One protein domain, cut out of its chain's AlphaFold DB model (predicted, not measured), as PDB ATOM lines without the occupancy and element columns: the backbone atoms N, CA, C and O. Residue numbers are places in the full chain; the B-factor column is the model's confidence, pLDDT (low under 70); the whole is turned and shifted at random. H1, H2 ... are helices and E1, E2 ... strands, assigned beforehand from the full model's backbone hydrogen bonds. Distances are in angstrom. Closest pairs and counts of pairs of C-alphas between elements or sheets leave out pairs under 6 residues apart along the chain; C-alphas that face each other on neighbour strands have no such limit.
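What this domain is: This is residues 107 to 280 of the 293 residues of an uncharacterized protein of Halobacteriovorax sp (UniProt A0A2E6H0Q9). Two strongly twisted sheets of four strands each lie partly face to face as a sandwich, their strands crossed at 40 degrees and their best planes 41 degrees apart; the edge strands come near each other on both sides, E1 by E2 and E5 by E6. The chain winds over both sheets as a jelly roll, one long antiparallel hairpin of four nested pairs, E1 with E8, E2 with E7, E3 with E6 and E4 with E5, while H1 and H2 lie near one end of the sandwich and H3, with the loop after it, extends the other. The printed part has 174 residues, under half of them in named elements, which run E1 E2 H1 H2 E3 E4 E5 E6 E7 H3 E8, three helices and eight strands of mixed class. The sheets, E1 - E8 - E3 - E6 and E2 - E7 - E4 - E5, are antiparallel throughout. The whole is compact, with a radius of gyration of the C-alphas of 16.6 A, and only just elongated, spanning 57 by 38 by 24 A.

How they stand to each other: In the first sheet E1, residues 107 to 116, is an edge strand that bends by 85 degrees at residue 110; E8, residues 270 to 278, is its antiparallel neighbour, with N 113 and O 273 within hydrogen-bond range at 2.9 A. E3, residues 146 to 153, is the next strand, with N 149 and O 276 of E8 within hydrogen-bond range at 2.9 A. The other edge strand is E6, residues 220 to 222, with N 148 of E3 and O 220 at 2.9 A. In the second sheet E7, residues 232 to 241, and E4, residues 177 to 186, are the inner strands, antiparallel at 158 degrees, with N 183 and O 235 at 2.9 A. The edge strand E2, residues 123 to 126, is beside E7, with N 124 and O 236 at 2.8 A. The other edge strand, E5, residues 193 to 197, forms a hairpin with E4, with N 182 and O 195 at 2.8 A. Between the sheets, the closest C-alphas of E1 and E2 are those of Ala 115 and Val 124, 6.1 A apart, and those of E5 and E6 are Asp 193 and Phe 222, 6.5 A apart. H1, residues 127 to 130, stands at the level of the second sheet, with a height over the sheet of 1.4 A. H2, residues 137 to 140, only grazes both sheets, and is close to H1 but not clearly touching it, the C-alphas of Gln 128 and Gln 137 being 6.8 A apart. H3, residues 243 to 250, is on neither sheet. In H3 every O i to N i+4 pair is within hydrogen-bond range; H1 and H2 are too short for such a pair, and their single O i to N i+3 pair is within range in H2 but not in H1.

Where its parts are: E1 begins at C-alpha 107, (-24.141, 12.771, -1.317), and measures 20.4 A from first to last C-alpha. E2, H1 and H2 are short, and E3 measures 22.3 A. E4 measures 29.5 A and ends at C-alpha 186, (-32.030, -1.573, 9.520). E5 measures 13.0 A, E6 is short, E7 measures 27.3 A and H3 10.6 A. E8 measures 26.6 A and ends at C-alpha 278, (-32.392, 13.381, 2.349).

The domain as a whole: The two C-alphas farthest apart are those of Ser 229 and Cys 254, 57.2 A. The printed part has no cut. The long links are E3 to E4 with 23 residues, E5 to E6 with 22 and H3 to E8 with 19. The mean pLDDT of the printed part is 89.6; residues 109, 249 to 250, 252 and 254 to 259 are under 70.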
ATOM      1  N   LYS A 107     -24.681  13.582  -0.220       93.00
ATOM      2  CA  LYS A 107     -24.141  12.771  -1.317       93.00
ATOM      3  C   LYS A 107     -23.318  11.637  -0.711       93.00
ATOM      4  O   LYS A 107     -22.422  11.890   0.092       93.00
ATOM      5  N   VAL A 108     -23.646  10.395  -1.051       83.81
ATOM      6  CA  VAL A 108     -22.891   9.222  -0.610       83.81
ATOM      7  C   VAL A 108     -21.625   9.131  -1.440       83.81
ATOM      8  O   VAL A 108     -21.701   8.869  -2.638       83.81
ATOM      9  N   ASN A 109     -20.498   9.278  -0.750       65.19
ATOM     10  CA  ASN A 109     -19.140   9.195  -1.267       65.19
ATOM     11  C   ASN A 109     -18.816  10.248  -2.348       65.19
ATOM     12  O   ASN A 109     -19.440  10.346  -3.402       65.19
ATOM     13  N   ASP A 110     -17.783  11.035  -2.065       70.31
ATOM     14  CA  ASP A 110     -17.028  11.787  -3.062       70.31
ATOM     15  C   ASP A 110     -15.590  11.251  -2.974       70.31
ATOM     16  O   ASP A 110     -14.894  11.556  -1.997       70.31
ATOM     17  N   PRO A 111     -15.179  10.334  -3.872       79.69
ATOM     18  CA  PRO A 111     -15.775  10.028  -5.181       79.69
ATOM     19  C   PRO A 111     -16.997   9.078  -5.144       79.69
ATOM     20  O   PRO A 111     -17.164   8.354  -4.165       79.69
ATOM     21  N   PRO A 112     -17.814   9.019  -6.219       92.25
ATOM     22  CA  PRO A 112     -18.996   8.154  -6.318       92.25
ATOM     23  C   PRO A 112     -18.707   6.660  -6.091       92.25
ATOM     24  O   PRO A 112     -17.587   6.183  -6.297       92.25
ATOM     25  N   VAL A 113     -19.747   5.896  -5.741       94.50
ATOM     26  CA  VAL A 113     -19.667   4.439  -5.571       94.50
ATOM     27  C   VAL A 113     -19.284   3.799  -6.897       94.50
ATOM     28  O   VAL A 113     -20.073   3.786  -7.838       94.50
ATOM     29  N   THR A 114     -18.080   3.243  -6.963       95.81
ATOM     30  CA  THR A 114     -17.597   2.477  -8.111       95.81
ATOM     31  C   THR A 114     -17.608   1.007  -7.744       95.81
ATOM     32  O   THR A 114     -17.103   0.632  -6.690       95.81
ATOM     33  N   ALA A 115     -18.195   0.170  -8.589       95.12
ATOM     34  CA  ALA A 115     -18.324  -1.248  -8.306       95.12
ATOM     35  C   ALA A 115     -18.192  -2.082  -9.573       95.12
ATOM     36  O   ALA A 115     -18.694  -1.694 -10.632       95.12
ATOM     37  N   HIS A 116     -17.568  -3.248  -9.440       95.75
ATOM     38  CA  HIS A 116     -17.666  -4.290 -10.448       95.75
ATOM     39  C   HIS A 116     -19.096  -4.827 -10.530       95.75
ATOM     40  O   HIS A 116     -19.850  -4.834  -9.547       95.75
ATOM     41  N   GLY A 117     -19.461  -5.325 -11.709       92.06
ATOM     42  CA  GLY A 117     -20.676  -6.106 -11.881       92.06
ATOM     43  C   GLY A 117     -20.710  -7.339 -10.976       92.06
ATOM     44  O   GLY A 117     -19.688  -7.829 -10.494       92.06
ATOM     45  N   ASN A 118     -21.908  -7.853 -10.708       91.94
ATOM     46  CA  ASN A 118     -22.086  -8.996  -9.815       91.94
ATOM     47  C   ASN A 118     -23.382  -9.757 -10.126       91.94
ATOM     48  O   ASN A 118     -24.216  -9.306 -10.914       91.94
ATOM     49  N   GLY A 119     -23.553 -10.919  -9.497       87.38
ATOM     50  CA  GLY A 119     -24.773 -11.712  -9.594       87.38
ATOM     51  C   GLY A 119     -26.001 -11.006  -9.006       87.38
ATOM     52  O   GLY A 119     -25.905 -10.127  -8.146       87.38
ATOM     53  N   THR A 120     -27.186 -11.426  -9.448       90.31
ATOM     54  CA  THR A 120     -28.464 -10.923  -8.925       90.31
ATOM     55  C   THR A 120     -28.591 -11.184  -7.423       90.31
ATOM     56  O   THR A 120     -28.310 -12.276  -6.937       90.31
ATOM     57  N   GLY A 121     -29.049 -10.174  -6.687       91.06
ATOM     58  CA  GLY A 121     -29.225 -10.196  -5.239       91.06
ATOM     59  C   GLY A 121     -27.940  -9.941  -4.453       91.06
ATOM     60  O   GLY A 121     -28.003  -9.833  -3.229       91.06
ATOM     61  N   VAL A 122     -26.789  -9.820  -5.123       94.56
ATOM     62  CA  VAL A 122     -25.511  -9.575  -4.457       94.56
ATOM     63  C   VAL A 122     -25.311  -8.075  -4.265       94.56
ATOM     64  O   VAL A 122     -25.292  -7.304  -5.223       94.56
ATOM     65  N   THR A 123     -25.148  -7.666  -3.006       96.31
ATOM     66  CA  THR A 123     -24.747  -6.302  -2.652       96.31
ATOM     67  C   THR A 123     -23.369  -6.021  -3.233       96.31
ATOM     68  O   THR A 123     -22.430  -6.764  -2.948       96.31
ATOM     69  N   VAL A 124     -23.237  -4.948  -4.007       95.75
ATOM     70  CA  VAL A 124     -21.953  -4.484  -4.554       95.75
ATOM     71  C   VAL A 124     -21.349  -3.354  -3.726       95.75
ATOM     72  O   VAL A 124     -20.133  -3.226  -3.673       95.75
ATOM     73  N   TRP A 125     -22.183  -2.613  -2.997       96.75
ATOM     74  CA  TRP A 125     -21.761  -1.585  -2.050       96.75
ATOM     75  C   TRP A 125     -22.751  -1.497  -0.886       96.75
ATOM     76  O   TRP A 125     -23.960  -1.599  -1.101       96.75
ATOM     77  N   SER A 126     -22.258  -1.308   0.334       96.88
ATOM     78  CA  SER A 126     -23.051  -1.145   1.552       96.88
ATOM     79  C   SER A 126     -22.536   0.020   2.378       96.88
ATOM     80  O   SER A 126     -21.350   0.077   2.699       96.88
ATOM     81  N   SER A 127     -23.431   0.894   2.836       96.44
ATOM     82  CA  SER A 127     -23.033   2.010   3.692       96.44
ATOM     83  C   SER A 127     -22.392   1.531   5.002       96.44
ATOM     84  O   SER A 127     -21.504   2.167   5.553       96.44
ATOM     85  N   GLN A 128     -22.790   0.352   5.482       95.31
ATOM     86  CA  GLN A 128     -22.307  -0.201   6.743       95.31
ATOM     87  C   GLN A 128     -20.821  -0.588   6.714       95.31
ATOM     88  O   GLN A 128     -20.183  -0.599   7.766       95.31
ATOM     89  N   THR A 129     -20.282  -0.942   5.545       94.75
ATOM     90  CA  THR A 129     -18.905  -1.452   5.407       94.75
ATOM     91  C   THR A 129     -18.044  -0.643   4.445       94.75
ATOM     92  O   THR A 129     -16.826  -0.657   4.585       94.75
ATOM     93  N   ASP A 130     -18.666   0.077   3.511       95.00
ATOM     94  CA  ASP A 130     -18.009   0.632   2.325       95.00
ATOM     95  C   ASP A 130     -18.189   2.166   2.225       95.00
ATOM     96  O   ASP A 130     -17.945   2.773   1.176       95.00
ATOM     97  N   LEU A 131     -18.668   2.818   3.295       92.12
ATOM     98  CA  LEU A 131     -18.699   4.280   3.376       92.12
ATOM     99  C   LEU A 131     -17.286   4.855   3.372       92.12
ATOM    100  O   LEU A 131     -16.380   4.339   4.029       92.12
ATOM    101  N   SER A 132     -17.134   5.999   2.706       87.56
ATOM    102  CA  SER A 132     -15.953   6.833   2.879       87.56
ATOM    103  C   SER A 132     -15.746   7.143   4.368       87.56
ATOM    104  O   SER A 132     -16.700   7.557   5.032       87.56
ATOM    105  N   PRO A 133     -14.507   7.069   4.887       86.38
ATOM    106  CA  PRO A 133     -14.196   7.469   6.259       86.38
ATOM    107  C   PRO A 133     -14.591   8.917   6.601       86.38
ATOM    108  O   PRO A 133     -14.698   9.261   7.775       86.38
ATOM    109  N   SER A 134     -14.795   9.775   5.593       85.25
ATOM    110  CA  SER A 134     -15.260  11.157   5.764       85.25
ATOM    111  C   SER A 134     -16.759  11.287   6.059       85.25
ATOM    112  O   SER A 134     -17.206  12.369   6.434       85.25
ATOM    113  N   ILE A 135     -17.539  10.213   5.904       87.94
ATOM    114  CA  ILE A 135     -18.986  10.204   6.125       87.94
ATOM    115  C   ILE A 135     -19.294   9.240   7.270       87.94
ATOM    116  O   ILE A 135     -19.076   8.035   7.179       87.94
ATOM    117  N   SER A 136     -19.840   9.772   8.360       92.31
ATOM    118  CA  SER A 136     -20.298   8.953   9.483       92.31
ATOM    119  C   SER A 136     -21.573   8.201   9.113       92.31
ATOM    120  O   SER A 136     -22.526   8.826   8.664       92.31
ATOM    121  N   GLN A 137     -21.666   6.903   9.421       94.38
ATOM    122  CA  GLN A 137     -22.903   6.112   9.290       94.38
ATOM    123  C   GLN A 137     -24.103   6.748  10.035       94.38
ATOM    124  O   GLN A 137     -25.252   6.460   9.715       94.38
ATOM    125  N   SER A 138     -23.869   7.658  10.989       93.69
ATOM    126  CA  SER A 138     -24.929   8.394  11.689       93.69
ATOM    127  C   SER A 138     -25.748   9.335  10.799       93.69
ATOM    128  O   SER A 138     -26.834   9.726  11.203       93.69
ATOM    129  N   VAL A 139     -25.279   9.705   9.600       93.94
ATOM    130  CA  VAL A 139     -26.073  10.546   8.678       93.94
ATOM    131  C   VAL A 139     -27.325   9.835   8.152       93.94
ATOM    132  O   VAL A 139     -28.233  10.485   7.649       93.94
ATOM    133  N   PHE A 140     -27.387   8.506   8.288       95.12
ATOM    134  CA  PHE A 140     -28.538   7.680   7.918       95.12
ATOM    135  C   PHE A 140     -29.534   7.488   9.072       95.12
ATOM    136  O   PHE A 140     -30.412   6.626   8.994       95.12
ATOM    137  N   PHE A 141     -29.395   8.238  10.169       93.06
ATOM    138  CA  PHE A 141     -30.435   8.301  11.190       93.06
ATOM    139  C   PHE A 141     -31.633   9.095  10.674       93.06
ATOM    140  O   PHE A 141     -31.498  10.231  10.235       93.06
ATOM    141  N   THR A 142     -32.803   8.470  10.741       92.69
ATOM    142  CA  THR A 142     -34.100   9.109  10.531       92.69
ATOM    143  C   THR A 142     -35.190   8.236  11.139       92.69
ATOM    144  O   THR A 142     -35.011   7.026  11.302       92.69
ATOM    145  N   ASN A 143     -36.326   8.836  11.477       88.69
ATOM    146  CA  ASN A 143     -37.497   8.133  11.997       88.69
ATOM    147  C   ASN A 143     -38.742   8.256  11.104       88.69
ATOM    148  O   ASN A 143     -39.765   7.657  11.432       88.69
ATOM    149  N   SER A 144     -38.678   9.046  10.029       90.94
ATOM    150  CA  SER A 144     -39.876   9.450   9.286       90.94
ATOM    151  C   SER A 144     -39.681   9.527   7.781       90.94
ATOM    152  O   SER A 144     -40.571   9.092   7.060       90.94
ATOM    153  N   ARG A 145     -38.543  10.036   7.298       94.00
ATOM    154  CA  ARG A 145     -38.341  10.295   5.869       94.00
ATOM    155  C   ARG A 145     -36.981   9.814   5.405       94.00
ATOM    156  O   ARG A 145     -35.962  10.236   5.942       94.00
ATOM    157  N   PHE A 146     -36.966   9.023   4.337       96.50
ATOM    158  CA  PHE A 146     -35.738   8.687   3.626       96.50
ATOM    159  C   PHE A 146     -35.962   8.748   2.118       96.50
ATOM    160  O   PHE A 146     -36.419   7.792   1.493       96.50
ATOM    161  N   ASN A 147     -35.622   9.888   1.524       97.62
ATOM    162  CA  ASN A 147     -35.718  10.083   0.082       97.62
ATOM    163  C   ASN A 147     -34.359   9.870  -0.554       97.62
ATOM    164  O   ASN A 147     -33.374  10.400  -0.051       97.62
ATOM    165  N   LEU A 148     -34.303   9.151  -1.670       97.75
ATOM    166  CA  LEU A 148     -33.059   8.887  -2.380       97.75
ATOM    167  C   LEU A 148     -33.246   8.998  -3.892       97.75
ATOM    168  O   LEU A 148     -34.284   8.638  -4.448       97.75
ATOM    169  N   ARG A 149     -32.205   9.484  -4.566       97.44
ATOM    170  CA  ARG A 149     -32.043   9.393  -6.020       97.44
ATOM    171  C   ARG A 149     -30.647   8.899  -6.376       97.44
ATOM    172  O   ARG A 149     -29.711   9.013  -5.583       97.44
ATOM    173  N   VAL A 150     -30.520   8.380  -7.589       97.44
ATOM    174  CA  VAL A 150     -29.282   7.827  -8.138       97.44
ATOM    175  C   VAL A 150     -28.872   8.622  -9.370       97.44
ATOM    176  O   VAL A 150     -29.720   9.000 -10.178       97.44
ATOM    177  N   ILE A 151     -27.573   8.866  -9.522       97.00
ATOM    178  CA  ILE A 151     -26.987   9.486 -10.711       97.00
ATOM    179  C   ILE A 151     -25.871   8.573 -11.224       97.00
ATOM    180  O   ILE A 151     -24.816   8.486 -10.592       97.00
ATOM    181  N   PRO A 152     -26.067   7.881 -12.356       96.56
ATOM    182  CA  PRO A 152     -24.995   7.162 -13.021       96.56
ATOM    183  C   PRO A 152     -23.858   8.107 -13.397       96.56
ATOM    184  O   PRO A 152     -24.079   9.199 -13.924       96.56
ATOM    185  N   ARG A 153     -22.629   7.682 -13.137       95.00
ATOM    186  CA  ARG A 153     -21.407   8.411 -13.467       95.00
ATOM    187  C   ARG A 153     -20.572   7.594 -14.438       95.00
ATOM    188  O   ARG A 153     -20.679   6.368 -14.509       95.00
ATOM    189  N   VAL A 154     -19.747   8.300 -15.201       92.00
ATOM    190  CA  VAL A 154     -18.735   7.672 -16.049       92.00
ATOM    191  C   VAL A 154     -17.665   7.083 -15.138       92.00
ATOM    192  O   VAL A 154     -17.159   7.767 -14.250       92.00
ATOM    193  N   VAL A 155     -17.321   5.821 -15.364       93.19
ATOM    194  CA  VAL A 155     -16.148   5.192 -14.759       93.19
ATOM    195  C   VAL A 155     -14.984   5.257 -15.747       93.19
ATOM    196  O   VAL A 155     -15.185   5.211 -16.960       93.19
ATOM    197  N   THR A 156     -13.758   5.378 -15.247       91.69
ATOM    198  CA  THR A 156     -12.539   5.329 -16.063       91.69
ATOM    199  C   THR A 156     -11.770   4.044 -15.793       91.69
ATOM    200  O   THR A 156     -11.826   3.492 -14.692       91.69
ATOM    201  N   GLN A 157     -10.992   3.586 -16.775       93.38
ATOM    202  CA  GLN A 157     -10.029   2.511 -16.543       93.38
ATOM    203  C   GLN A 157      -9.099   2.883 -15.379       93.38
ATOM    204  O   GLN A 157      -8.659   4.028 -15.266       93.38
ATOM    205  N   GLY A 158      -8.810   1.917 -14.511       93.38
ATOM    206  CA  GLY A 158      -7.986   2.123 -13.323       93.38
ATOM    207  C   GLY A 158      -8.717   2.755 -12.137       93.38
ATOM    208  O   GLY A 158      -8.092   2.917 -11.093       93.38
ATOM    209  N   ALA A 159     -10.013   3.074 -12.254       94.19
ATOM    210  CA  ALA A 159     -10.832   3.394 -11.087       94.19
ATOM    211  C   ALA A 159     -10.818   2.233 -10.079       94.19
ATOM    212  O   ALA A 159     -10.581   1.082 -10.447       94.19
ATOM    213  N   THR A 160     -11.069   2.529  -8.807       94.94
ATOM    214  CA  THR A 160     -11.040   1.529  -7.736       94.94
ATOM    215  C   THR A 160     -12.455   1.195  -7.294       94.94
ATOM    216  O   THR A 160     -13.236   2.083  -6.955       94.94
ATOM    217  N   ASP A 161     -12.772  -0.094  -7.273       95.19
ATOM    218  CA  ASP A 161     -13.987  -0.621  -6.675       95.19
ATOM    219  C   ASP A 161     -14.032  -0.262  -5.187       95.19
ATOM    220  O   ASP A 161     -13.151  -0.638  -4.409       95.19
ATOM    221  N   THR A 162     -15.061   0.486  -4.798       93.44
ATOM    222  CA  THR A 162     -15.196   1.092  -3.472       93.44
ATOM    223  C   THR A 162     -15.258   0.050  -2.357       93.44
ATOM    224  O   THR A 162     -14.873   0.351  -1.232       93.44
ATOM    225  N   ARG A 163     -15.712  -1.173  -2.649       93.25
ATOM    226  CA  ARG A 163     -15.854  -2.239  -1.655       93.25
ATOM    227  C   ARG A 163     -14.626  -3.136  -1.580       93.25
ATOM    228  O   ARG A 163     -14.178  -3.497  -0.497       93.25
ATOM    229  N   THR A 164     -14.126  -3.576  -2.728       93.75
ATOM    230  CA  THR A 164     -13.075  -4.603  -2.788       93.75
ATOM    231  C   THR A 164     -11.670  -4.017  -2.855       93.75
ATOM    232  O   THR A 164     -10.702  -4.733  -2.601       93.75
ATOM    233  N   GLY A 165     -11.537  -2.739  -3.223       93.75
ATOM    234  CA  GLY A 165     -10.251  -2.121  -3.537       93.75
ATOM    235  C   GLY A 165      -9.635  -2.621  -4.849       93.75
ATOM    236  O   GLY A 165      -8.509  -2.246  -5.172       93.75
ATOM    237  N   ALA A 166     -10.335  -3.475  -5.605       95.19
ATOM    238  CA  ALA A 166      -9.868  -3.964  -6.894       95.19
ATOM    239  C   ALA A 166      -9.940  -2.855  -7.950       95.19
ATOM    240  O   ALA A 166     -10.877  -2.060  -7.977       95.19
ATOM    241  N   ASN A 167      -8.967  -2.821  -8.857       96.12
ATOM    242  CA  ASN A 167      -8.970  -1.855  -9.949       96.12
ATOM    243  C   ASN A 167      -9.870  -2.327 -11.094       96.12
ATOM    244  O   ASN A 167      -9.815  -3.490 -11.491       96.12
ATOM    245  N   CYS A 168     -10.598  -1.390 -11.690       94.25
ATOM    246  CA  CYS A 168     -11.318  -1.547 -12.944       94.25
ATOM    247  C   CYS A 168     -10.301  -1.733 -14.078       94.25
ATOM    248  O   CYS A 168      -9.798  -0.768 -14.659       94.25
ATOM    249  N   GLN A 169      -9.919  -2.989 -14.316       94.19
ATOM    250  CA  GLN A 169      -8.774  -3.355 -15.154       94.19
ATOM    251  C   GLN A 169      -8.973  -2.987 -16.629       94.19
ATOM    252  O   GLN A 169      -8.017  -2.609 -17.312       94.19
ATOM    253  N   TYR A 170     -10.201  -3.116 -17.121       91.06
ATOM    254  CA  TYR A 170     -10.533  -2.932 -18.527       91.06
ATOM    255  C   TYR A 170     -11.032  -1.516 -18.801       91.06
ATOM    256  O   TYR A 170     -11.522  -0.822 -17.908       91.06
ATOM    257  N   VAL A 171     -10.880  -1.085 -20.054       88.50
ATOM    258  CA  VAL A 171     -11.564   0.113 -20.543       88.50
ATOM    259  C   VAL A 171     -13.062  -0.148 -20.414       88.50
ATOM    260  O   VAL A 171     -13.523  -1.126 -21.008       88.50
ATOM    261  N   PRO A 172     -13.801   0.681 -19.655       87.25
ATOM    262  CA  PRO A 172     -15.215   0.451 -19.430       87.25
ATOM    263  C   PRO A 172     -15.958   0.354 -20.748       87.25
ATOM    264  O   PRO A 172     -15.785   1.183 -21.650       87.25
ATOM    265  N   ARG A 173     -16.781  -0.681 -20.855       89.00
ATOM    266  CA  ARG A 173     -17.674  -0.836 -21.993       89.00
ATOM    267  C   ARG A 173     -18.592   0.384 -22.111       89.00
ATOM    268  O   ARG A 173     -19.045   0.902 -21.093       89.00
ATOM    269  N   PRO A 174     -18.865   0.867 -23.330       85.81
ATOM    270  CA  PRO A 174     -19.673   2.062 -23.488       85.81
ATOM    271  C   PRO A 174     -21.149   1.753 -23.202       85.81
ATOM    272  O   PRO A 174     -21.759   0.911 -23.853       85.81
ATOM    273  N   TYR A 175     -21.718   2.443 -22.224       89.75
ATOM    274  CA  TYR A 175     -23.144   2.432 -21.899       89.75
ATOM    275  C   TYR A 175     -23.628   3.879 -21.808       89.75
ATOM    276  O   TYR A 175     -22.827   4.792 -21.607       89.75
ATOM    277  N   GLN A 176     -24.927   4.102 -21.955       88.00
ATOM    278  CA  GLN A 176     -25.534   5.427 -21.826       88.00
ATOM    279  C   GLN A 176     -26.465   5.515 -20.627       88.00
ATOM    280  O   GLN A 176     -26.701   6.615 -20.117       88.00
ATOM    281  N   LYS A 177     -27.001   4.382 -20.172       90.94
ATOM    282  CA  LYS A 177     -28.017   4.341 -19.127       90.94
ATOM    283  C   LYS A 177     -27.782   3.177 -18.174       90.94
ATOM    284  O   LYS A 177     -27.288   2.124 -18.569       90.94
ATOM    285  N   LEU A 178     -28.179   3.359 -16.916       95.06
ATOM    286  CA  LEU A 178     -28.184   2.294 -15.911       95.06
ATOM    287  C   LEU A 178     -29.576   2.083 -15.320       95.06
ATOM    288  O   LEU A 178     -30.349   3.029 -15.156       95.06
ATOM    289  N   LYS A 179     -29.844   0.850 -14.896       95.69
ATOM    290  CA  LYS A 179     -30.819   0.546 -13.846       95.69
ATOM    291  C   LYS A 179     -30.070   0.159 -12.589       95.69
ATOM    292  O   LYS A 179     -29.116  -0.612 -12.650       95.69
ATOM    293  N   VAL A 180     -30.507   0.671 -11.447       97.50
ATOM    294  CA  VAL A 180     -29.774   0.513 -10.187       97.50
ATOM    295  C   VAL A 180     -30.731   0.060  -9.100       97.50
ATOM    296  O   VAL A 180     -31.683   0.766  -8.779       97.50
ATOM    297  N   GLY A 181     -30.487  -1.123  -8.542       97.81
ATOM    298  CA  GLY A 181     -31.198  -1.606  -7.366       97.81
ATOM    299  C   GLY A 181     -30.610  -0.998  -6.100       97.81
ATOM    300  O   GLY A 181     -29.397  -1.029  -5.891       97.81
ATOM    301  N   VAL A 182     -31.475  -0.472  -5.242       98.06
ATOM    302  CA  VAL A 182     -31.109   0.062  -3.930       98.06
ATOM    303  C   VAL A 182     -31.990  -0.589  -2.875       98.06
ATOM    304  O   VAL A 182     -33.201  -0.709  -3.057       98.06
ATOM    305  N   ARG A 183     -31.381  -1.018  -1.769       97.88
ATOM    306  CA  ARG A 183     -32.090  -1.537  -0.598       97.88
ATOM    307  C   ARG A 183     -31.814  -0.660   0.615       97.88
ATOM    308  O   ARG A 183     -30.654  -0.397   0.925       97.88
ATOM    309  N   LEU A 184     -32.874  -0.262   1.314       97.00
ATOM    310  CA  LEU A 184     -32.815   0.418   2.602       97.00
ATOM    311  C   LEU A 184     -33.273  -0.539   3.700       97.00
ATOM    312  O   LEU A 184     -34.386  -1.062   3.668       97.00
ATOM    313  N   ARG A 185     -32.421  -0.775   4.693       95.94
ATOM    314  CA  ARG A 185     -32.729  -1.684   5.804       95.94
ATOM    315  C   ARG A 185     -32.235  -1.142   7.133       95.94
ATOM    316  O   ARG A 185     -31.405  -0.242   7.189       95.94
ATOM    317  N   ARG A 186     -32.694  -1.748   8.225       93.44
ATOM    318  CA  ARG A 186     -32.030  -1.573   9.520       93.44
ATOM    319  C   ARG A 186     -30.697  -2.311   9.533       93.44
ATOM    320  O   ARG A 186     -30.570  -3.374   8.923       93.44
ATOM    321  N   ALA A 187     -29.736  -1.784  10.285       91.31
ATOM    322  CA  ALA A 187     -28.409  -2.382  10.413       91.31
ATOM    323  C   ALA A 187     -28.421  -3.820  10.962       91.31
ATOM    324  O   ALA A 187     -27.544  -4.606  10.609       91.31
ATOM    325  N   ASP A 188     -29.416  -4.167  11.782       89.62
ATOM    326  CA  ASP A 188     -29.583  -5.480  12.411       89.62
ATOM    327  C   ASP A 188     -30.452  -6.464  11.608       89.62
ATOM    328  O   ASP A 188     -30.618  -7.613  12.017       89.62
ATOM    329  N   LEU A 189     -30.993  -6.042  10.462       90.50
ATOM    330  CA  LEU A 189     -31.791  -6.885   9.573       90.50
ATOM    331  C   LEU A 189     -31.025  -7.196   8.286       90.50
ATOM    332  O   LEU A 189     -30.224  -6.392   7.821       90.50
ATOM    333  N   SER A 190     -31.297  -8.354   7.685       88.38
ATOM    334  CA  SER A 190     -30.765  -8.750   6.370       88.38
ATOM    335  C   SER A 190     -31.678  -8.361   5.203       88.38
ATOM    336  O   SER A 190     -31.264  -8.397   4.045       88.38
ATOM    337  N   THR A 191     -32.923  -7.990   5.501       91.50
ATOM    338  CA  THR A 191     -33.942  -7.573   4.539       91.50
ATOM    339  C   THR A 191     -34.377  -6.138   4.814       91.50
ATOM    340  O   THR A 191     -34.188  -5.609   5.910       91.50
ATOM    341  N   GLY A 192     -34.945  -5.500   3.799       93.81
ATOM    342  CA  GLY A 192     -35.428  -4.131   3.868       93.81
ATOM    343  C   GLY A 192     -36.218  -3.771   2.623       93.81
ATOM    344  O   GLY A 192     -36.461  -4.634   1.776       93.81
ATOM    345  N   ASP A 193     -36.597  -2.507   2.540       95.69
ATOM    346  CA  ASP A 193     -37.305  -1.963   1.396       95.69
ATOM    347  C   ASP A 193     -36.367  -1.889   0.186       95.69
ATOM    348  O   ASP A 193     -35.212  -1.477   0.314       95.69
ATOM    349  N   TYR A 194     -36.829  -2.349  -0.971       96.81
ATOM    350  CA  TYR A 194     -36.029  -2.451  -2.187       96.81
ATOM    351  C   TYR A 194     -36.718  -1.720  -3.326       96.81
ATOM    352  O   TYR A 194     -37.871  -2.001  -3.649       96.81
ATOM    353  N   TYR A 195     -35.951  -0.875  -4.005       96.81
ATOM    354  CA  TYR A 195     -36.404  -0.161  -5.182       96.81
ATOM    355  C   TYR A 195     -35.363  -0.236  -6.296       96.81
ATOM    356  O   TYR A 195     -34.163  -0.095  -6.057       96.81
ATOM    357  N   GLN A 196     -35.821  -0.447  -7.531       96.88
ATOM    358  CA  GLN A 196     -34.963  -0.422  -8.712       96.88
ATOM    359  C   GLN A 196     -35.215   0.855  -9.512       96.88
ATOM    360  O   GLN A 196     -36.259   1.028 -10.139       96.88
ATOM    361  N   PHE A 197     -34.228   1.744  -9.514       95.50
ATOM    362  CA  PHE A 197     -34.251   2.975 -10.290       95.50
ATOM    363  C   PHE A 197     -34.033   2.691 -11.780       95.50
ATOM    364  O   PHE A 197     -33.304   1.767 -12.146       95.50
ATOM    365  N   GLY A 198     -34.644   3.514 -12.639       91.25
ATOM    366  CA  GLY A 198     -34.558   3.378 -14.099       91.25
ATOM    367  C   GLY A 198     -35.514   2.340 -14.696       91.25
ATOM    368  O   GLY A 198     -35.404   2.007 -15.875       91.25
ATOM    369  N   VAL A 199     -36.442   1.804 -13.899       88.00
ATOM    370  CA  VAL A 199     -37.481   0.886 -14.380       88.00
ATOM    371  C   VAL A 199     -38.715   1.681 -14.792       88.00
ATOM    372  O   VAL A 199     -39.272   2.419 -13.982       88.00
ATOM    373  N   GLY A 200     -39.148   1.503 -16.039       83.06
ATOM    374  CA  GLY A 200     -40.352   2.129 -16.582       83.06
ATOM    375  C   GLY A 200     -40.130   2.756 -17.953       83.06
ATOM    376  O   GLY A 200     -39.005   3.108 -18.304       83.06
ATOM    377  N   ASP A 201     -41.228   2.867 -18.691       80.56
ATOM    378  CA  ASP A 201     -41.357   3.650 -19.919       80.56
ATOM    379  C   ASP A 201     -41.873   5.041 -19.534       80.56
ATOM    380  O   ASP A 201     -43.045   5.210 -19.177       80.56
ATOM    381  N   PHE A 202     -40.978   6.024 -19.473       80.25
ATOM    382  CA  PHE A 202     -41.302   7.378 -19.037       80.25
ATOM    383  C   PHE A 202     -41.589   8.320 -20.208       80.25
ATOM    384  O   PHE A 202     -42.186   9.377 -19.981       80.25
ATOM    385  N   ASN A 203     -41.193   7.958 -21.428       72.31
ATOM    386  CA  ASN A 203     -41.413   8.746 -22.638       72.31
ATOM    387  C   ASN A 203     -42.608   8.245 -23.492       72.31
ATOM    388  O   ASN A 203     -43.065   8.965 -24.384       72.31
ATOM    389  N   GLY A 204     -43.163   7.072 -23.170       76.06
ATOM    390  CA  GLY A 204     -44.325   6.457 -23.807       76.06
ATOM    391  C   GLY A 204     -44.025   5.691 -25.099       76.06
ATOM    392  O   GLY A 204     -44.940   5.529 -25.915       76.06
ATOM    393  N   ASP A 205     -42.779   5.277 -25.335       72.06
ATOM    394  CA  ASP A 205     -42.361   4.574 -26.554       72.06
ATOM    395  C   ASP A 205     -42.459   3.041 -26.475       72.06
ATOM    396  O   ASP A 205     -42.290   2.358 -27.488       72.06
ATOM    397  N   GLY A 206     -42.842   2.508 -25.316       73.44
ATOM    398  CA  GLY A 206     -42.974   1.082 -25.050       73.44
ATOM    399  C   GLY A 206     -41.695   0.416 -24.538       73.44
ATOM    400  O   GLY A 206     -41.713  -0.801 -24.332       73.44
ATOM    401  N   GLU A 207     -40.615   1.166 -24.310       73.06
ATOM    402  CA  GLU A 207     -39.330   0.659 -23.831       73.06
ATOM    403  C   GLU A 207     -38.965   1.199 -22.442       73.06
ATOM    404  O   GLU A 207     -39.471   2.207 -21.969       73.06
ATOM    405  N   SER A 208     -38.086   0.491 -21.728       77.69
ATOM    406  CA  SER A 208     -37.626   0.964 -20.421       77.69
ATOM    407  C   SER A 208     -36.487   1.966 -20.592       77.69
ATOM    408  O   SER A 208     -35.435   1.613 -21.117       77.69
ATOM    409  N   ASP A 209     -36.661   3.157 -20.031       80.19
ATOM    410  CA  ASP A 209     -35.797   4.317 -20.270       80.19
ATOM    411  C   ASP A 209     -34.473   4.309 -19.493       80.19
ATOM    412  O   ASP A 209     -33.503   4.941 -19.907       80.19
ATOM    413  N   GLY A 210     -34.391   3.613 -18.354       90.50
ATOM    414  CA  GLY A 210     -33.200   3.664 -17.505       90.50
ATOM    415  C   GLY A 210     -32.948   5.043 -16.890       90.50
ATOM    416  O   GLY A 210     -33.793   5.936 -16.916       90.50
ATOM    417  N   ILE A 211     -31.767   5.210 -16.301       93.88
ATOM    418  CA  ILE A 211     -31.265   6.496 -15.812       93.88
ATOM    419  C   ILE A 211     -30.097   6.904 -16.715       93.88
ATOM    420  O   ILE A 211     -29.121   6.152 -16.771       93.88
ATOM    421  N   PRO A 212     -30.147   8.055 -17.407       92.50
ATOM    422  CA  PRO A 212     -29.037   8.503 -18.241       92.50
ATOM    423  C   PRO A 212     -27.771   8.799 -17.442       92.50
ATOM    424  O   PRO A 212     -27.823   9.286 -16.309       92.50
ATOM    425  N   LEU A 213     -26.621   8.578 -18.076       92.50
ATOM    426  CA  LEU A 213     -25.332   9.034 -17.576       92.50
ATOM    427  C   LEU A 213     -25.363  10.525 -17.235       92.50
ATOM    428  O   LEU A 213     -25.816  11.362 -18.015       92.50
ATOM    429  N   ASN A 214     -24.827  10.850 -16.061       94.12
ATOM    430  CA  ASN A 214     -24.731  12.194 -15.501       94.12
ATOM    431  C   ASN A 214     -26.068  12.903 -15.255       94.12
ATOM    432  O   ASN A 214     -26.066  14.107 -14.994       94.12
ATOM    433  N   GLN A 215     -27.186  12.176 -15.284       94.38
ATOM    434  CA  GLN A 215     -28.497  12.718 -14.957       94.38
ATOM    435  C   GLN A 215     -29.100  12.006 -13.747       94.38
ATOM    436  O   GLN A 215     -28.873  10.823 -13.498       94.38
ATOM    437  N   ALA A 216     -29.868  12.760 -12.970       95.38
ATOM    438  CA  ALA A 216     -30.565  12.261 -11.800       95.38
ATOM    439  C   ALA A 216     -31.756  11.379 -12.187       95.38
ATOM    440  O   ALA A 216     -32.537  11.718 -13.077       95.38
ATOM    441  N   SER A 217     -31.945  10.285 -11.455       95.81
ATOM    442  CA  SER A 217     -33.200   9.538 -11.458       95.81
ATOM    443  C   SER A 217     -34.345  10.354 -10.845       95.81
ATOM    444  O   SER A 217     -34.130  11.376 -10.186       95.81
ATOM    445  N   ARG A 218     -35.577   9.837 -10.969       94.31
ATOM    446  CA  ARG A 218     -36.668  10.220 -10.059       94.31
ATOM    447  C   ARG A 218     -36.253   9.979  -8.610       94.31
ATOM    448  O   ARG A 218     -35.421   9.110  -8.335       94.31
ATOM    449  N   VAL A 219     -36.853  10.737  -7.703       96.56
ATOM    450  CA  VAL A 219     -36.656  10.559  -6.265       96.56
ATOM    451  C   VAL A 219     -37.619   9.488  -5.768       96.56
ATOM    452  O   VAL A 219     -38.817   9.572  -6.041       96.56
ATOM    453  N   HIS A 220     -37.100   8.500  -5.047       97.06
ATOM    454  CA  HIS A 220     -37.899   7.474  -4.388       97.06
ATOM    455  C   HIS A 220     -37.899   7.706  -2.877       97.06
ATOM    456  O   HIS A 220     -36.843   7.966  -2.294       97.06
ATOM    457  N   GLU A 221     -39.076   7.627  -2.266       96.62
ATOM    458  CA  GLU A 221     -39.241   7.643  -0.815       96.62
ATOM    459  C   GLU A 221     -39.280   6.203  -0.312       96.62
ATOM    460  O   GLU A 221     -40.186   5.445  -0.645       96.62
ATOM    461  N   PHE A 222     -38.276   5.826   0.471       96.25
ATOM    462  CA  PHE A 222     -38.199   4.497   1.056       96.25
ATOM    463  C   PHE A 222     -38.987   4.431   2.361       96.25
ATOM    464  O   PHE A 222     -38.982   5.363   3.169       96.25
ATOM    465  N   GLN A 223     -39.570   3.265   2.624       94.12
ATOM    466  CA  GLN A 223     -40.220   2.977   3.894       94.12
ATOM    467  C   GLN A 223     -39.182   2.918   5.018       94.12
ATOM    468  O   GLN A 223     -38.366   1.994   5.088       94.12
ATOM    469  N   VAL A 224     -39.225   3.894   5.930       91.88
ATOM    470  CA  VAL A 224     -38.348   3.935   7.106       91.88
ATOM    471  C   VAL A 224     -38.790   2.859   8.107       91.88
ATOM    472  O   VAL A 224     -39.892   2.947   8.659       91.88
ATOM    473  N   PRO A 225     -37.958   1.841   8.399       84.88
ATOM    474  CA  PRO A 225     -38.337   0.794   9.338       84.88
ATOM    475  C   PRO A 225     -38.528   1.356  10.753       84.88
ATOM    476  O   PRO A 225     -37.612   1.947  11.330       84.88
ATOM    477  N   GLN A 226     -39.700   1.129  11.346       82.50
ATOM    478  CA  GLN A 226     -39.996   1.605  12.698       82.50
ATOM    479  C   GLN A 226     -39.126   0.926  13.772       82.50
ATOM    480  O   GLN A 226     -38.701  -0.229  13.648       82.50
ATOM    481  N   GLY A 227     -38.902   1.651  14.873       73.38
ATOM    482  CA  GLY A 227     -38.293   1.108  16.091       73.38
ATOM    483  C   GLY A 227     -36.786   0.856  16.012       73.38
ATOM    484  O   GLY A 227     -36.278   0.027  16.766       73.38
ATOM    485  N   SER A 228     -36.065   1.530  15.111       70.62
ATOM    486  CA  SER A 228     -34.601   1.466  15.064       70.62
ATOM    487  C   SER A 228     -33.970   2.586  15.892       70.62
ATOM    488  O   SER A 228     -34.206   3.761  15.636       70.62
ATOM    489  N   SER A 229     -33.124   2.222  16.858       83.38
ATOM    490  CA  SER A 229     -32.152   3.135  17.486       83.38
ATOM    491  C   SER A 229     -30.795   3.119  16.774       83.38
ATOM    492  O   SER A 229     -29.840   3.734  17.244       83.38
ATOM    493  N   GLN A 230     -30.701   2.393  15.661       87.81
ATOM    494  CA  GLN A 230     -29.510   2.262  14.831       87.81
ATOM    495  C   GLN A 230     -29.694   3.035  13.517       87.81
ATOM    496  O   GLN A 230     -30.829   3.120  13.029       87.81
ATOM    497  N   PRO A 231     -28.610   3.556  12.914       92.75
ATOM    498  CA  PRO A 231     -28.693   4.183  11.602       92.75
ATOM    499  C   PRO A 231     -29.148   3.175  10.541       92.75
ATOM    500  O   PRO A 231     -28.843   1.980  10.633       92.75
ATOM    501  N   LEU A 232     -29.856   3.652   9.518       95.88
ATOM    502  CA  LEU A 232     -30.257   2.819   8.385       95.88
ATOM    503  C   LEU A 232     -29.051   2.456   7.519       95.88
ATOM    504  O   LEU A 232     -28.093   3.214   7.427       95.88
ATOM    505  N   VAL A 233     -29.105   1.304   6.863       96.81
ATOM    506  CA  VAL A 233     -28.082   0.845   5.923       96.81
ATOM    507  C   VAL A 233     -28.629   0.939   4.509       96.81
ATOM    508  O   VAL A 233     -29.691   0.383   4.216       96.81
ATOM    509  N   VAL A 234     -27.880   1.628   3.650       97.44
ATOM    510  CA  VAL A 234     -28.145   1.711   2.211       97.44
ATOM    511  C   VAL A 234     -27.243   0.720   1.494       97.44
ATOM    512  O   VAL A 234     -26.037   0.698   1.721       97.44
ATOM    513  N   GLU A 235     -27.820  -0.084   0.612       97.81
ATOM    514  CA  GLU A 235     -27.096  -1.066  -0.190       97.81
ATOM    515  C   GLU A 235     -27.394  -0.865  -1.671       97.81
ATOM    516  O   GLU A 235     -28.543  -0.656  -2.051       97.81
ATOM    517  N   VAL A 236     -26.365  -0.977  -2.507       97.75
ATOM    518  CA  VAL A 236     -26.485  -0.997  -3.969       97.75
ATOM    519  C   VAL A 236     -26.319  -2.431  -4.453       97.75
ATOM    520  O   VAL A 236     -25.416  -3.145  -4.009       97.75
ATOM    521  N   LEU A 237     -27.191  -2.861  -5.361       97.06
ATOM    522  CA  LEU A 237     -27.218  -4.204  -5.935       97.06
ATOM    523  C   LEU A 237     -27.903  -4.200  -7.311       97.06
ATOM    524  O   LEU A 237     -28.507  -3.213  -7.720       97.06
ATOM    525  N   ASN A 238     -27.857  -5.332  -8.018       96.25
ATOM    526  CA  ASN A 238     -28.641  -5.569  -9.240       96.25
ATOM    527  C   ASN A 238     -28.430  -4.560 -10.383       96.25
ATOM    528  O   ASN A 238     -29.369  -4.330 -11.145       96.25
ATOM    529  N   ILE A 239     -27.235  -3.988 -10.542       96.56
ATOM    530  CA  ILE A 239     -26.995  -2.986 -11.587       96.56
ATOM    531  C   ILE A 239     -27.101  -3.620 -12.984       96.56
ATOM    532  O   ILE A 239     -26.521  -4.677 -13.250       96.56
ATOM    533  N   GLU A 240     -27.855  -2.967 -13.865       95.69
ATOM    534  CA  GLU A 240     -27.985  -3.308 -15.284       95.69
ATOM    535  C   GLU A 240     -27.623  -2.099 -16.145       95.69
ATOM    536  O   GLU A 240     -27.783  -0.953 -15.718       95.69
ATOM    537  N   TRP A 241     -27.164  -2.359 -17.361       94.12
ATOM    538  CA  TRP A 241     -26.745  -1.357 -18.338       94.12
ATOM    539  C   TRP A 241     -27.345  -1.631 -19.721       94.12
ATOM    540  O   TRP A 241     -27.845  -2.724 -19.990       94.12
ATOM    541  N   ASP A 242     -27.280  -0.637 -20.603       90.50
ATOM    542  CA  ASP A 242     -27.754  -0.706 -21.991       90.50
ATOM    543  C   ASP A 242     -26.629  -0.979 -23.009       90.50
ATOM    544  O   ASP A 242     -26.782  -0.708 -24.203       90.50
ATOM    545  N   TRP A 243     -25.499  -1.532 -22.547       88.50
ATOM    546  CA  TRP A 243     -24.294  -1.751 -23.357       88.50
ATOM    547  C   TRP A 243     -24.572  -2.443 -24.697       88.50
ATOM    548  O   TRP A 243     -24.100  -1.970 -25.730       88.50
ATOM    549  N   SER A 244     -25.353  -3.529 -24.705       82.69
ATOM    550  CA  SER A 244     -25.620  -4.301 -25.927       82.69
ATOM    551  C   SER A 244     -26.228  -3.429 -27.024       82.69
ATOM    552  O   SER A 244     -25.846  -3.527 -28.187       82.69
ATOM    553  N   CYS A 245     -27.123  -2.511 -26.658       76.06
ATOM    554  CA  CYS A 245     -27.719  -1.600 -27.625       76.06
ATOM    555  C   CYS A 245     -26.739  -0.580 -28.174       76.06
ATOM    556  O   CYS A 245     -26.696  -0.349 -29.384       76.06
ATOM    557  N   TYR A 246     -25.928  -0.007 -27.292       76.75
ATOM    558  CA  TYR A 246     -24.889   0.915 -27.709       76.75
ATOM    559  C   TYR A 246     -23.896   0.242 -28.672       76.75
ATOM    560  O   TYR A 246     -23.513   0.809 -29.700       76.75
ATOM    561  N   GLU A 247     -23.486  -0.992 -28.367       80.56
ATOM    562  CA  GLU A 247     -22.578  -1.748 -29.225       80.56
ATOM    563  C   GLU A 247     -23.203  -2.028 -30.597       80.56
ATOM    564  O   GLU A 247     -22.556  -1.800 -31.624       80.56
ATOM    565  N   TYR A 248     -24.463  -2.470 -30.638       74.75
ATOM    566  CA  TYR A 248     -25.106  -2.794 -31.908       74.75
ATOM    567  C   TYR A 248     -25.222  -1.591 -32.849       74.75
ATOM    568  O   TYR A 248     -25.018  -1.731 -34.060       74.75
ATOM    569  N   GLU A 249     -25.497  -0.407 -32.305       67.62
ATOM    570  CA  GLU A 249     -25.573   0.814 -33.100       67.62
ATOM    571  C   GLU A 249     -24.217   1.281 -33.615       67.62
ATOM    572  O   GLU A 249     -24.084   1.598 -34.802       67.62
ATOM    573  N   THR A 250     -23.212   1.313 -32.738       69.94
ATOM    574  CA  THR A 250     -21.869   1.788 -33.095       69.94
ATOM    575  C   THR A 250     -21.175   0.870 -34.093       69.94
ATOM    576  O   THR A 250     -20.367   1.331 -34.895       69.94
ATOM    577  N   GLN A 251     -21.533  -0.416 -34.111       73.00
ATOM    578  CA  GLN A 251     -21.043  -1.381 -35.095       73.00
ATOM    579  C   GLN A 251     -21.928  -1.486 -36.354       73.00
ATOM    580  O   GLN A 251     -21.634  -2.288 -37.240       73.00
ATOM    581  N   ASN A 252     -22.972  -0.654 -36.480       69.81
ATOM    582  CA  ASN A 252     -23.850  -0.572 -37.653       69.81
ATOM    583  C   ASN A 252     -24.517  -1.918 -38.019       69.81
ATOM    584  O   ASN A 252     -24.670  -2.260 -39.197       69.81
ATOM    585  N   TYR A 253     -24.930  -2.699 -37.016       70.50
ATOM    586  CA  TYR A 253     -25.755  -3.879 -37.263       70.50
ATOM    587  C   TYR A 253     -27.174  -3.428 -37.628       70.50
ATOM    588  O   TYR A 253     -27.884  -2.880 -36.799       70.50
ATOM    589  N   CYS A 254     -27.621  -3.661 -38.864       63.59
ATOM    590  CA  CYS A 254     -28.954  -3.219 -39.305       63.59
ATOM    591  C   CYS A 254     -30.112  -4.169 -38.917       63.59
ATOM    592  O   CYS A 254     -31.265  -3.867 -39.205       63.59
ATOM    593  N   ASN A 255     -29.824  -5.312 -38.282       65.38
ATOM    594  CA  ASN A 255     -30.812  -6.333 -37.893       65.38
ATOM    595  C   ASN A 255     -30.909  -6.475 -36.365       65.38
ATOM    596  O   ASN A 255     -30.930  -7.589 -35.841       65.38
ATOM    597  N   VAL A 256     -30.906  -5.356 -35.645       61.78
ATOM    598  CA  VAL A 256     -31.089  -5.372 -34.189       61.78
ATOM    599  C   VAL A 256     -32.583  -5.500 -33.890       61.78
ATOM    600  O   VAL A 256     -33.388  -4.849 -34.565       61.78
ATOM    601  N   PRO A 257     -32.993  -6.328 -32.914       59.78
ATOM    602  CA  PRO A 257     -34.342  -6.262 -32.371       59.78
ATOM    603  C   PRO A 257     -34.692  -4.811 -32.019       59.78
ATOM    604  O   PRO A 257     -33.862  -4.095 -31.466       59.78
ATOM    605  N   GLY A 258     -35.910  -4.371 -32.339       60.41
ATOM    606  CA  GLY A 258     -36.384  -3.013 -32.040       60.41
ATOM    607  C   GLY A 258     -36.683  -2.781 -30.557       60.41
ATOM    608  O   GLY A 258     -37.664  -2.123 -30.257       60.41
ATOM    609  N   PHE A 259     -35.926  -3.414 -29.661       65.44
ATOM    610  CA  PHE A 259     -35.960  -3.182 -28.226       65.44
ATOM    611  C   PHE A 259     -34.544  -3.301 -27.671       65.44
ATOM    612  O   PHE A 259     -33.769  -4.150 -28.126       65.44
ATOM    613  N   CYS A 260     -34.230  -2.505 -26.653       71.19
ATOM    614  CA  CYS A 260     -32.943  -2.592 -25.978       71.19
ATOM    615  C   CYS A 260     -32.939  -3.551 -24.786       71.19
ATOM    616  O   CYS A 260     -33.560  -3.252 -23.760       71.19
ATOM    617  N   PRO A 261     -32.247  -4.712 -24.871       82.00
ATOM    618  CA  PRO A 261     -32.116  -5.586 -23.721       82.00
ATOM    619  C   PRO A 261     -31.254  -4.913 -22.651       82.00
ATOM    620  O   PRO A 261     -30.223  -4.307 -22.936       82.00
ATOM    621  N   TRP A 262     -31.705  -5.040 -21.407       88.50
ATOM    622  CA  TRP A 262     -30.946  -4.648 -20.230       88.50
ATOM    623  C   TRP A 262     -30.106  -5.831 -19.777       88.50
ATOM    624  O   TRP A 262     -30.651  -6.875 -19.418       88.50
ATOM    625  N   ASP A 263     -28.791  -5.654 -19.774       91.75
ATOM    626  CA  ASP A 263     -27.859  -6.690 -19.346       91.75
ATOM    627  C   ASP A 263     -27.316  -6.391 -17.958       91.75
ATOM    628  O   ASP A 263     -27.161  -5.237 -17.557       91.75
ATOM    629  N   LYS A 264     -26.970  -7.442 -17.219       94.31
ATOM    630  CA  LYS A 264     -26.185  -7.276 -15.996       94.31
ATOM    631  C   LYS A 264     -24.787  -6.798 -16.357       94.31
ATOM    632  O   LYS A 264     -24.173  -7.306 -17.297       94.31
ATOM    633  N   VAL A 265     -24.270  -5.875 -15.551       94.38
ATOM    634  CA  VAL A 265     -22.858  -5.494 -15.619       94.38
ATOM    635  C   VAL A 265     -22.023  -6.743 -15.344       94.38
ATOM    636  O   VAL A 265     -22.278  -7.478 -14.385       94.38
ATOM    637  N   TRP A 266     -21.046  -7.020 -16.202       94.31
ATOM    638  CA  TRP A 266     -20.189  -8.193 -16.045       94.31
ATOM    639  C   TRP A 266     -19.256  -8.046 -14.845       94.31
ATOM    640  O   TRP A 266     -18.852  -6.947 -14.489       94.31
ATOM    641  N   MET A 267     -18.841  -9.171 -14.256       92.94
ATOM    642  CA  MET A 267     -17.934  -9.170 -13.096       92.94
ATOM    643  C   MET A 267     -16.554  -8.562 -13.386       92.94
ATOM    644  O   MET A 267     -15.861  -8.148 -12.466       92.94
ATOM    645  N   SER A 268     -16.140  -8.521 -14.654       91.75
ATOM    646  CA  SER A 268     -14.893  -7.883 -15.090       91.75
ATOM    647  C   SER A 268     -15.031  -6.382 -15.340       91.75
ATOM    648  O   SER A 268     -14.030  -5.715 -15.574       91.75
ATOM    649  N   GLU A 269     -16.252  -5.860 -15.353       94.62
ATOM    650  CA  GLU A 269     -16.564  -4.501 -15.779       94.62
ATOM    651  C   GLU A 269     -17.034  -3.686 -14.584       94.62
ATOM    652  O   GLU A 269     -17.690  -4.209 -13.683       94.62
ATOM    653  N   CYS A 270     -16.703  -2.401 -14.590       95.44
ATOM    654  CA  CYS A 270     -17.113  -1.480 -13.545       95.44
ATOM    655  C   CYS A 270     -18.204  -0.536 -14.028       95.44
ATOM    656  O   CYS A 270     -18.286  -0.185 -15.203       95.44
ATOM    657  N   VAL A 271     -18.971  -0.049 -13.066       96.19
ATOM    658  CA  VAL A 271     -19.894   1.075 -13.204       96.19
ATOM    659  C   VAL A 271     -19.726   2.003 -12.011       96.19
ATOM    660  O   VAL A 271     -19.215   1.597 -10.965       96.19
ATOM    661  N   SER A 272     -20.153   3.253 -12.162       96.50
ATOM    662  CA  SER A 272     -20.102   4.240 -11.088       96.50
ATOM    663  C   SER A 272     -21.466   4.892 -10.879       96.50
ATOM    664  O   SER A 272     -22.160   5.222 -11.844       96.50
ATOM    665  N   VAL A 273     -21.872   5.055  -9.622       96.88
ATOM    666  CA  VAL A 273     -23.142   5.671  -9.230       96.88
ATOM    667  C   VAL A 273     -22.930   6.624  -8.058       96.88
ATOM    668  O   VAL A 273     -22.301   6.295  -7.057       96.88
ATOM    669  N   GLU A 274     -23.481   7.825  -8.166       96.88
ATOM    670  CA  GLU A 274     -23.612   8.758  -7.049       96.88
ATOM    671  C   GLU A 274     -24.999   8.569  -6.433       96.88
ATOM    672  O   GLU A 274     -26.012   8.634  -7.136       96.88
ATOM    673  N   LEU A 275     -25.055   8.325  -5.123       97.12
ATOM    674  CA  LEU A 275     -26.319   8.282  -4.389       97.12
ATOM    675  C   LEU A 275     -26.507   9.612  -3.677       97.12
ATOM    676  O   LEU A 275     -25.582  10.132  -3.054       97.12
ATOM    677  N   GLN A 276     -27.719  10.142  -3.727       97.25
ATOM    678  CA  GLN A 276     -28.086  11.335  -2.980       97.25
ATOM    679  C   GLN A 276     -29.302  11.029  -2.142       97.25
ATOM    680  O   GLN A 276     -30.260  10.468  -2.670       97.25
ATOM    681  N   PHE A 277     -29.273  11.395  -0.866       97.19
ATOM    682  CA  PHE A 277     -30.377  11.108   0.039       97.19
ATOM    683  C   PHE A 277     -30.663  12.267   0.990       97.19
ATOM    684  O   PHE A 277     -29.752  12.969   1.429       97.19
ATOM    685  N   SER A 278     -31.939  12.452   1.317       97.00
ATOM    686  CA  SER A 278     -32.392  13.381   2.349       97.00
ATOM    687  C   SER A 278     -33.164  12.648   3.434       97.00
ATOM    688  O   SER A 278     -34.039  11.829   3.143       97.00
ATOM    689  N   THR A 279     -32.871  13.010   4.676       95.81
ATOM    690  CA  THR A 279     -33.593  12.607   5.882       95.81
ATOM    691  C   THR A 279     -34.477  13.749   6.389       95.81
ATOM    692  O   THR A 279     -34.586  14.796   5.745       95.81
ATOM    693  N   ASP A 280     -35.120  13.566   7.535       93.00
ATOM    694  CA  ASP A 280     -35.840  14.589   8.304       93.00
ATOM    695  C   ASP A 280     -34.986  15.824   8.646       93.00
ATOM    696  O   ASP A 280     -35.486  16.950   8.578       93.00
TER     697      ASP A 280